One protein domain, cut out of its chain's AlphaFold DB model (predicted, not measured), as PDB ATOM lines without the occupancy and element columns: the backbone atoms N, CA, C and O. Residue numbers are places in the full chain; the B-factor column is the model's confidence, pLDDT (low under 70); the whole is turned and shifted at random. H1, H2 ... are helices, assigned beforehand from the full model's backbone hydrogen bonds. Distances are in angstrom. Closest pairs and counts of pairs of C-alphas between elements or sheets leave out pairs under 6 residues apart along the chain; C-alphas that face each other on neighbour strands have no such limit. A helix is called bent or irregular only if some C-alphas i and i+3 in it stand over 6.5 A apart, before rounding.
ATOM      1  N   LYS A 116      16.397  18.463  28.341       92.00
ATOM      2  CA  LYS A 116      17.756  17.963  28.101       92.00
ATOM      3  C   LYS A 116      17.948  16.505  28.495       92.00
ATOM      4  O   LYS A 116      18.576  15.760  27.748       92.00
ATOM      5  N   GLU A 117      17.418  16.081  29.640       93.00
ATOM      6  CA  GLU A 117      17.568  14.700  30.107       93.00
ATOM      7  C   GLU A 117      16.837  13.724  29.185       93.00
ATOM      8  O   GLU A 117      17.387  12.686  28.824       93.00
ATOM      9  N   ARG A 118      15.634  14.091  28.727       94.19
ATOM     10  CA  ARG A 118      14.872  13.302  27.747       94.19
ATOM     11  C   ARG A 118      15.624  13.185  26.426       94.19
ATOM     12  O   ARG A 118      15.759  12.084  25.896       94.19
ATOM     13  N   LEU A 119      16.154  14.299  25.918       94.31
ATOM     14  CA  LEU A 119      16.934  14.311  24.679       94.31
ATOM     15  C   LEU A 119      18.179  13.421  24.782       94.31
ATOM     16  O   LEU A 119      18.420  12.605  23.894       94.31
ATOM     17  N   LEU A 120      18.936  13.526  25.878       94.62
ATOM     18  CA  LEU A 120      20.123  12.700  26.116       94.62
ATOM     19  C   LEU A 120      19.783  11.214  26.302       94.62
ATOM     20  O   LEU A 120      20.590  10.357  25.946       94.62
ATOM     21  N   ALA A 121      18.586  10.901  26.800       95.38
ATOM     22  CA  ALA A 121      18.072   9.538  26.913       95.38
ATOM     23  C   ALA A 121      17.535   8.956  25.588       95.38
ATOM     24  O   ALA A 121      17.008   7.843  25.580       95.38
ATOM     25  N   GLY A 122      17.660   9.676  24.466       95.12
ATOM     26  CA  GLY A 122      17.228   9.197  23.152       95.12
ATOM     27  C   GLY A 122      15.722   9.322  22.922       95.12
ATOM     28  O   GLY A 122      15.104   8.413  22.365       95.12
ATOM     29  N   GLU A 123      15.121  10.431  23.359       95.62
ATOM     30  CA  GLU A 123      13.706  10.720  23.115       95.62
ATOM     31  C   GLU A 123      13.318  10.558  21.636       95.62
ATOM     32  O   GLU A 123      14.075  10.861  20.709       95.62
ATOM     33  N   LYS A 124      12.093  10.085  21.405       93.81
ATOM     34  CA  LYS A 124      11.595   9.806  20.060       93.81
ATOM     35  C   LYS A 124      11.511  11.093  19.246       93.81
ATOM     36  O   LYS A 124      10.878  12.062  19.664       93.81
ATOM     37  N   ALA A 125      12.028  11.051  18.019       90.50
ATOM     38  CA  ALA A 125      12.046  12.196  17.107       90.50
ATOM     39  C   ALA A 125      10.663  12.849  16.906       90.50
ATOM     40  O   ALA A 125      10.562  14.071  16.839       90.50
ATOM     41  N   VAL A 126       9.587  12.053  16.865       91.81
ATOM     42  CA  VAL A 126       8.211  12.569  16.743       91.81
ATOM     43  C   VAL A 126       7.795  13.420  17.949       91.81
ATOM     44  O   VAL A 126       7.220  14.490  17.771       91.81
ATOM     45  N   VAL A 127       8.143  12.990  19.167       91.94
ATOM     46  CA  VAL A 127       7.870  13.741  20.400       91.94
ATOM     47  C   VAL A 127       8.724  15.003  20.424       91.94
ATOM     48  O   VAL A 127       8.208  16.092  20.663       91.94
ATOM     49  N   ALA A 128      10.010  14.878  20.089       91.69
ATOM     50  CA  ALA A 128      10.915  16.018  20.034       91.69
ATOM     51  C   ALA A 128      10.468  17.085  19.020       91.69
ATOM     52  O   ALA A 128      10.569  18.278  19.298       91.69
ATOM     53  N   THR A 129       9.911  16.664  17.881       94.06
ATOM     54  CA  THR A 129       9.377  17.570  16.856       94.06
ATOM     55  C   THR A 129       8.138  18.318  17.349       94.06
ATOM     56  O   THR A 129       8.040  19.528  17.138       94.06
ATOM     57  N   ASP A 130       7.209  17.644  18.039       95.44
ATOM     58  CA  ASP A 130       6.035  18.315  18.619       95.44
ATOM     59  C   ASP A 130       6.449  19.346  19.680       95.44
ATOM     60  O   ASP A 130       6.010  20.499  19.630       95.44
ATOM     61  N   VAL A 131       7.359  18.970  20.588       94.56
ATOM     62  CA  VAL A 131       7.904  19.883  21.605       94.56
ATOM     63  C   VAL A 131       8.574  21.088  20.943       94.56
ATOM     64  O   VAL A 131       8.227  22.224  21.266       94.56
ATOM     65  N   ALA A 132       9.454  20.877  19.960       94.19
ATOM     66  CA  ALA A 132      10.105  21.962  19.227       94.19
ATOM     67  C   ALA A 132       9.090  22.899  18.548       94.19
ATOM     68  O   ALA A 132       9.217  24.121  18.638       94.19
ATOM     69  N   GLY A 133       8.038  22.352  17.930       96.81
ATOM     70  CA  GLY A 133       6.970  23.144  17.322       96.81
ATOM     71  C   GLY A 133       6.196  23.989  18.340       96.81
ATOM     72  O   GLY A 133       5.877  25.149  18.065       96.81
ATOM     73  N   ARG A 134       5.907  23.442  19.528       96.50
ATOM     74  CA  ARG A 134       5.255  24.183  20.624       96.50
ATOM     75  C   ARG A 134       6.144  25.303  21.154       96.50
ATOM     76  O   ARG A 134       5.672  26.431  21.272       96.50
ATOM     77  N   LEU A 135       7.417  25.015  21.413       96.38
ATOM     78  CA  LEU A 135       8.381  26.006  21.895       96.38
ATOM     79  C   LEU A 135       8.625  27.112  20.856       96.38
ATOM     80  O   LEU A 135       8.654  28.286  21.213       96.38
ATOM     81  N   GLY A 136       8.697  26.773  19.565       97.56
ATOM     82  CA  GLY A 136       8.813  27.757  18.486       97.56
ATOM     83  C   GLY A 136       7.611  28.705  18.413       97.56
ATOM     84  O   GLY A 136       7.787  29.917  18.295       97.56
ATOM     85  N   ARG A 137       6.384  28.182  18.560       98.12
ATOM     86  CA  ARG A 137       5.172  29.018  18.656       98.12
ATOM     87  C   ARG A 137       5.167  29.896  19.909       98.12
ATOM     88  O   ARG A 137       4.727  31.040  19.833       98.12
ATOM     89  N   CYS A 138       5.664  29.378  21.031       97.94
ATOM     90  CA  CYS A 138       5.820  30.138  22.269       97.94
ATOM     91  C   CYS A 138       6.758  31.337  22.074       97.94
ATOM     92  O   CYS A 138       6.341  32.478  22.272       97.94
ATOM     93  N   LEU A 139       7.976  31.097  21.572       97.94
ATOM     94  CA  LEU A 139       8.949  32.155  21.285       97.94
ATOM     95  C   LEU A 139       8.402  33.184  20.292       97.94
ATOM     96  O   LEU A 139       8.536  34.382  20.519       97.94
ATOM     97  N   ALA A 140       7.732  32.738  19.225       98.31
ATOM     98  CA  ALA A 140       7.101  33.646  18.269       98.31
ATOM     99  C   ALA A 140       6.060  34.553  18.945       98.31
ATOM    100  O   ALA A 140       6.015  35.748  18.663       98.31
ATOM    101  N   ARG A 141       5.256  34.010  19.870       98.38
ATOM    102  CA  ARG A 141       4.266  34.779  20.633       98.38
ATOM    103  C   ARG A 141       4.919  35.767  21.599       98.38
ATOM    104  O   ARG A 141       4.437  36.891  21.697       98.38
ATOM    105  N   TRP A 142       6.004  35.390  22.276       98.38
ATOM    106  CA  TRP A 142       6.763  36.302  23.142       98.38
ATOM    107  C   TRP A 142       7.406  37.439  22.360       98.38
ATOM    108  O   TRP A 142       7.214  38.604  22.706       98.38
ATOM    109  N   HIS A 143       8.107  37.116  21.275       98.00
ATOM    110  CA  HIS A 143       8.767  38.113  20.441       98.00
ATOM    111  C   HIS A 143       7.742  39.059  19.808       98.00
ATOM    112  O   HIS A 143       7.882  40.270  19.922       98.00
ATOM    113  N   ALA A 144       6.666  38.533  19.211       98.19
ATOM    114  CA  ALA A 144       5.620  39.366  18.618       98.19
ATOM    115  C   ALA A 144       4.875  40.211  19.663       98.19
ATOM    116  O   ALA A 144       4.574  41.371  19.406       98.19
ATOM    117  N   GLY A 145       4.597  39.648  20.844       98.06
ATOM    118  CA  GLY A 145       3.875  40.333  21.917       98.06
ATOM    119  C   GLY A 145       4.676  41.421  22.634       98.06
ATOM    120  O   GLY A 145       4.086  42.212  23.361       98.06
ATOM    121  N   THR A 146       5.994  41.465  22.441       97.88
ATOM    122  CA  THR A 146       6.890  42.464  23.049       97.88
ATOM    123  C   THR A 146       7.594  43.340  22.013       97.88
ATOM    124  O   THR A 146       8.374  44.222  22.372       97.88
ATOM    125  N   ALA A 147       7.342  43.107  20.722       97.38
ATOM    126  CA  ALA A 147       7.997  43.835  19.651       97.38
ATOM    127  C   ALA A 147       7.581  45.310  19.638       97.38
ATOM    128  O   ALA A 147       6.394  45.629  19.632       97.38
ATOM    129  N   GLY A 148       8.565  46.210  19.590       93.94
ATOM    130  CA  GLY A 148       8.332  47.654  19.487       93.94
ATOM    131  C   GLY A 148       7.797  48.341  20.753       93.94
ATOM    132  O   GLY A 148       7.561  49.549  20.719       93.94
ATOM    133  N   ASP A 149       7.634  47.627  21.871       95.56
ATOM    134  CA  ASP A 149       7.252  48.227  23.154       95.56
ATOM    135  C   ASP A 149       8.483  48.817  23.859       95.56
ATOM    136  O   ASP A 149       9.113  48.193  24.712       95.56
ATOM    137  N   ALA A 150       8.854  50.042  23.484       93.69
ATOM    138  CA  ALA A 150      10.053  50.695  24.010       93.69
ATOM    139  C   ALA A 150      10.044  50.850  25.545       93.69
ATOM    140  O   ALA A 150      11.101  50.777  26.170       93.69
ATOM    141  N   ALA A 151       8.871  51.044  26.159       93.94
ATOM    142  CA  ALA A 151       8.755  51.212  27.607       93.94
ATOM    143  C   ALA A 151       9.010  49.892  28.346       93.94
ATOM    144  O   ALA A 151       9.729  49.874  29.345       93.94
ATOM    145  N   LEU A 152       8.464  48.787  27.829       95.81
ATOM    146  CA  LEU A 152       8.768  47.446  28.314       95.81
ATOM    147  C   LEU A 152      10.261  47.141  28.168       95.81
ATOM    148  O   LEU A 152      10.894  46.736  29.138       95.81
ATOM    149  N   LEU A 153      10.827  47.342  26.976       94.38
ATOM    150  CA  LEU A 153      12.213  46.974  26.677       94.38
ATOM    151  C   LEU A 153      13.225  47.771  27.509       94.38
ATOM    152  O   LEU A 153      14.211  47.198  27.967       94.38
ATOM    153  N   ALA A 154      12.940  49.041  27.806       92.62
ATOM    154  CA  ALA A 154      13.766  49.853  28.700       92.62
ATOM    155  C   ALA A 154      13.894  49.261  30.120       92.62
ATOM    156  O   ALA A 154      14.879  49.516  30.810       92.62
ATOM    157  N   ALA A 155      12.941  48.432  30.567       92.44
ATOM    158  CA  ALA A 155      13.026  47.740  31.856       92.44
ATOM    159  C   ALA A 155      13.997  46.536  31.858       92.44
ATOM    160  O   ALA A 155      14.237  45.954  32.923       92.44
ATOM    161  N   PHE A 156      14.549  46.167  30.695       93.38
ATOM    162  CA  PHE A 156      15.448  45.026  30.484       93.38
ATOM    163  C   PHE A 156      16.838  45.426  29.952       93.38
ATOM    164  O   PHE A 156      17.558  44.577  29.435       93.38
ATOM    165  N   ASP A 157      17.258  46.683  30.114       84.12
ATOM    166  CA  ASP A 157      18.507  47.213  29.537       84.12
ATOM    167  C   ASP A 157      19.798  46.844  30.311       84.12
ATOM    168  O   ASP A 157      20.812  47.538  30.259       84.12
ATOM    169  N   ASP A 158      19.794  45.737  31.058       88.06
ATOM    170  CA  ASP A 158      20.997  45.244  31.740       88.06
ATOM    171  C   ASP A 158      21.916  44.499  30.755       88.06
ATOM    172  O   ASP A 158      22.023  43.265  30.737       88.06
ATOM    173  N   GLN A 159      22.578  45.284  29.904       88.19
ATOM    174  CA  GLN A 159      23.522  44.793  28.900       88.19
ATOM    175  C   GLN A 159      24.743  44.119  29.532       88.19
ATOM    176  O   GLN A 159      25.327  43.217  28.931       88.19
ATOM    177  N   GLU A 160      25.138  44.529  30.740       91.50
ATOM    178  CA  GLU A 160      26.307  43.972  31.414       91.50
ATOM    179  C   GLU A 160      26.047  42.543  31.889       91.50
ATOM    180  O   GLU A 160      26.830  41.647  31.563       91.50
ATOM    181  N   THR A 161      24.933  42.298  32.584       91.69
ATOM    182  CA  THR A 161      24.545  40.940  32.982       91.69
ATOM    183  C   THR A 161      24.364  40.048  31.759       91.69
ATOM    184  O   THR A 161      24.837  38.908  31.761       91.69
ATOM    185  N   TYR A 162      23.723  40.548  30.696       91.94
ATOM    186  CA  TYR A 162      23.568  39.781  29.461       91.94
ATOM    187  C   TYR A 162      24.924  39.440  28.829       91.94
ATOM    188  O   TYR A 162      25.160  38.288  28.461       91.94
ATOM    189  N   ARG A 163      25.863  40.394  28.795       93.50
ATOM    190  CA  ARG A 163      27.221  40.161  28.292       93.50
ATOM    191  C   ARG A 163      27.958  39.099  29.105       93.50
ATOM    192  O   ARG A 163      28.447  38.118  28.545       93.50
ATOM    193  N   LEU A 164      27.997  39.276  30.426       93.56
ATOM    194  CA  LEU A 164      28.715  38.402  31.356       93.56
ATOM    195  C   LEU A 164      28.153  36.981  31.387       93.56
ATOM    196  O   LEU A 164      28.901  36.034  31.623       93.56
ATOM    197  N   LEU A 165      26.845  36.812  31.182       93.19
ATOM    198  CA  LEU A 165      26.196  35.503  31.255       93.19
ATOM    199  C   LEU A 165      25.992  34.836  29.895       93.19
ATOM    200  O   LEU A 165      25.784  33.623  29.864       93.19
ATOM    201  N   ARG A 166      26.018  35.587  28.789       92.69
ATOM    202  CA  ARG A 166      25.681  35.059  27.460       92.69
ATOM    203  C   ARG A 166      26.742  35.336  26.419       92.69
ATOM    204  O   ARG A 166      27.325  34.393  25.899       92.69
ATOM    205  N   THR A 167      27.017  36.586  26.081       93.38
ATOM    206  CA  THR A 167      27.852  36.822  24.896       93.38
ATOM    207  C   THR A 167      29.318  36.466  25.144       93.38
ATOM    208  O   THR A 167      29.908  35.721  24.363       93.38
ATOM    209  N   ASP A 168      29.905  36.865  26.269       93.00
ATOM    210  CA  ASP A 168      31.305  36.546  26.561       93.00
ATOM    211  C   ASP A 168      31.602  35.045  26.751       93.00
ATOM    212  O   ASP A 168      32.500  34.534  26.074       93.00
ATOM    213  N   PRO A 169      30.882  34.298  27.610       91.56
ATOM    214  CA  PRO A 169      31.223  32.902  27.894       91.56
ATOM    215  C   PRO A 169      31.001  31.962  26.703       91.56
ATOM    216  O   PRO A 169      31.616  30.900  26.658       91.56
ATOM    217  N   PHE A 170      30.147  32.330  25.739       91.81
ATOM    218  CA  PHE A 170      29.835  31.481  24.585       91.81
ATOM    219  C   PHE A 170      30.474  31.955  23.276       91.81
ATOM    220  O   PHE A 170      30.864  31.116  22.469       91.81
ATOM    221  N   TYR A 171      30.615  33.264  23.052       94.94
ATOM    222  CA  TYR A 171      31.170  33.796  21.803       94.94
ATOM    223  C   TYR A 171      32.632  34.203  21.964       94.94
ATOM    224  O   TYR A 171      33.479  33.750  21.194       94.94
ATOM    225  N   ARG A 172      32.951  35.027  22.970       89.31
ATOM    226  CA  ARG A 172      34.328  35.507  23.184       89.31
ATOM    227  C   ARG A 172      35.254  34.361  23.574       89.31
ATOM    228  O   ARG A 172      36.273  34.175  22.917       89.31
ATOM    229  N   ALA A 173      34.867  33.569  24.574       92.69
ATOM    230  CA  ALA A 173      35.658  32.422  25.020       92.69
ATOM    231  C   ALA A 173      35.873  31.403  23.888       92.69
ATOM    232  O   ALA A 173      36.966  30.868  23.725       92.69
ATOM    233  N   LEU A 174      34.860  31.180  23.042       94.81
ATOM    234  CA  LEU A 174      35.001  30.300  21.882       94.81
ATOM    235  C   LEU A 174      35.945  30.891  20.825       94.81
ATOM    236  O   LEU A 174      36.723  30.155  20.225       94.81
ATOM    237  N   GLY A 175      35.928  32.211  20.625       95.75
ATOM    238  CA  GLY A 175      36.851  32.903  19.724       95.75
ATOM    239  C   GLY A 175      38.313  32.852  20.178       95.75
ATOM    240  O   GLY A 175      39.206  32.862  19.337       95.75
ATOM    241  N   GLU A 176      38.577  32.753  21.483       94.25
ATOM    242  CA  GLU A 176      39.933  32.529  22.012       94.25
ATOM    243  C   GLU A 176      40.452  31.123  21.674       94.25
ATOM    244  O   GLU A 176      41.631  30.955  21.367       94.25
ATOM    245  N   VAL A 177      39.565  30.121  21.683       96.31
ATOM    246  CA  VAL A 177      39.887  28.730  21.316       96.31
ATOM    247  C   VAL A 177      39.974  28.546  19.795       96.31
ATOM    248  O   VAL A 177      40.780  27.745  19.321       96.31
ATOM    249  N   HIS A 178      39.187  29.307  19.027       96.88
ATOM    250  CA  HIS A 178      39.114  29.247  17.562       96.88
ATOM    251  C   HIS A 178      39.394  30.622  16.925       96.88
ATOM    252  O   HIS A 178      38.459  31.319  16.510       96.88
ATOM    253  N   PRO A 179      40.675  31.042  16.835       96.75
ATOM    254  CA  PRO A 179      41.044  32.375  16.351       96.75
ATOM    255  C   PRO A 179      40.584  32.686  14.920       96.75
ATOM    256  O   PRO A 179      40.326  33.843  14.593       96.75
ATOM    257  N   ASP A 180      40.450  31.665  14.075       97.94
ATOM    258  CA  ASP A 180      39.934  31.754  12.707       97.94
ATOM    259  C   ASP A 180      38.447  32.146  12.655       97.94
ATOM    260  O   ASP A 180      38.015  32.824  11.722       97.94
ATOM    261  N   LEU A 181      37.673  31.795  13.688       97.75
ATOM    262  CA  LEU A 181      36.257  32.148  13.831       97.75
ATOM    263  C   LEU A 181      36.027  33.403  14.688       97.75
ATOM    264  O   LEU A 181      34.908  33.923  14.728       97.75
ATOM    265  N   ALA A 182      37.062  33.920  15.357       96.94
ATOM    266  CA  ALA A 182      36.942  34.982  16.357       96.94
ATOM    267  C   ALA A 182      36.291  36.267  15.823       96.94
ATOM    268  O   ALA A 182      35.506  36.900  16.529       96.94
ATOM    269  N   GLY A 183      36.595  36.649  14.577       97.44
ATOM    270  CA  GLY A 183      35.967  37.805  13.931       97.44
ATOM    271  C   GLY A 183      34.453  37.629  13.811       97.44
ATOM    272  O   GLY A 183      33.693  38.484  14.260       97.44
ATOM    273  N   ARG A 184      34.014  36.471  13.302       97.12
ATOM    274  CA  ARG A 184      32.591  36.178  13.106       97.12
ATOM    275  C   ARG A 184      31.832  36.024  14.422       97.12
ATOM    276  O   ARG A 184      30.701  36.487  14.532       97.12
ATOM    277  N   LEU A 185      32.439  35.389  15.424       96.94
ATOM    278  CA  LEU A 185      31.839  35.244  16.753       96.94
ATOM    279  C   LEU A 185      31.641  36.600  17.438       96.94
ATOM    280  O   LEU A 185      30.610  36.814  18.072       96.94
ATOM    281  N   ARG A 186      32.588  37.530  17.265       95.38
ATOM    282  CA  ARG A 186      32.465  38.897  17.780       95.38
ATOM    283  C   ARG A 186      31.324  39.658  17.113       95.38
ATOM    284  O   ARG A 186      30.526  40.254  17.818       95.38
ATOM    285  N   GLU A 187      31.204  39.574  15.787       95.31
ATOM    286  CA  GLU A 187      30.084  40.191  15.061       95.31
ATOM    287  C   GLU A 187      28.727  39.691  15.571       95.31
ATOM    288  O   GLU A 187      27.840  40.497  15.834       95.31
ATOM    289  N   LEU A 188      28.580  38.374  15.769       94.38
ATOM    290  CA  LEU A 188      27.344  37.791  16.298       94.38
ATOM    291  C   LEU A 188      27.038  38.267  17.726       94.38
ATOM    292  O   LEU A 188      25.880  38.521  18.046       94.38
ATOM    293  N   ALA A 189      28.056  38.389  18.579       93.31
ATOM    294  CA  ALA A 189      27.897  38.929  19.926       93.31
ATOM    295  C   ALA A 189      27.477  40.409  19.905       93.31
ATOM    296  O   ALA A 189      26.550  40.793  20.616       93.31
ATOM    297  N   ASP A 190      28.123  41.223  19.067       92.75
ATOM    298  CA  ASP A 190      27.825  42.650  18.929       92.75
ATOM    299  C   ASP A 190      26.412  42.880  18.363       92.75
ATOM    300  O   ASP A 190      25.705  43.787  18.806       92.75
ATOM    301  N   ASP A 191      25.960  42.041  17.424       91.62
ATOM    302  CA  ASP A 191      24.596  42.077  16.881       91.62
ATOM    303  C   ASP A 191      23.534  41.909  17.976       91.62
ATOM    304  O   ASP A 191      22.568  42.675  18.014       91.62
ATOM    305  N   LEU A 192      23.742  40.970  18.908       90.25
ATOM    306  CA  LEU A 192      22.815  40.721  20.018       90.25
ATOM    307  C   LEU A 192      22.677  41.923  20.967       90.25
ATOM    308  O   LEU A 192      21.623  42.097  21.571       90.25
ATOM    309  N   HIS A 193      23.713  42.757  21.091       89.06
ATOM    310  CA  HIS A 193      23.684  43.952  21.940       89.06
ATOM    311  C   HIS A 193      23.125  45.194  21.238       89.06
ATOM    312  O   HIS A 193      22.681  46.122  21.914       89.06
ATOM    313  N   ARG A 194      23.142  45.240  19.900       88.56
ATOM    314  CA  ARG A 194      22.648  46.391  19.123       88.56
ATOM    315  C   ARG A 194      21.155  46.340  18.833       88.56
ATOM    316  O   ARG A 194      20.537  47.390  18.686       88.56
ATOM    317  N   ASP A 195      20.598  45.145  18.672       83.75
ATOM    318  CA  ASP A 195      19.264  44.978  18.102       83.75
ATOM    319  C   ASP A 195      18.198  44.696  19.170       83.75
ATOM    320  O   ASP A 195      18.042  43.574  19.648       83.75
TER     321      ASP A 195
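AT A GLANCE: This is residues 116 to 195 of the 206 residues of the protein "5-methylthioribose kinase" of Microlunatus parietis (UniProt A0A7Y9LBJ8). The model is an open V: the long single helix H2 makes one arm, the helical hairpin of H4 and H5 the other, and short H3 sits at the corner. Short H1 folds back near the far end of H2. The 80 printed residues hold five named helices, H1 to H5 in order, and no named strand: all helix, loose, radius of gyration of the C-alphas 16.9 A, flat, spanning 39 by 37 by 19 A.

HOW THE PARTS SIT: H1, residues 116 to 120, is close to but not clearly touching H2, residues 125 to 146; their closest C-alphas, Leu 119 and Ala 128, are 7.8 A apart. H3, residues 150 to 154, is likewise close to but not clearly touching H2, at 7.5 A between the C-alphas of Thr 146 and Leu 152. H4, residues 159 to 177, is apart from H2 and H3. It touches H5, residues 182 to 194, in a hairpin, opposite ways at a shallow tilt of 11 degrees; the closest C-alphas, Gly 175 and Ala 182, are 4.0 A apart. Every O i to N i+4 pair is within hydrogen-bond range in H1, H2, H3 and H5, and 11 of 15 in H4.

IN THESE COORDINATES: H1 begins at C-alpha 116 (17.756, 17.963, 28.101). H2 is 31.3 A long, H4 24.2 A and H5 18.5 A. H4 is irregular, C-alphas 165 and 168 being 7.0 A apart, with a kink of 47 degrees near residue 166. H5 ends at C-alpha 194 (22.648, 46.391, 19.123).

THE WHOLE: The C-alphas farthest apart, Gly 122 and Ala 151, are 43.1 A apart. The printed part has no cut, its four links between helices are tight, and no printed residue is under 70 in pLDDT.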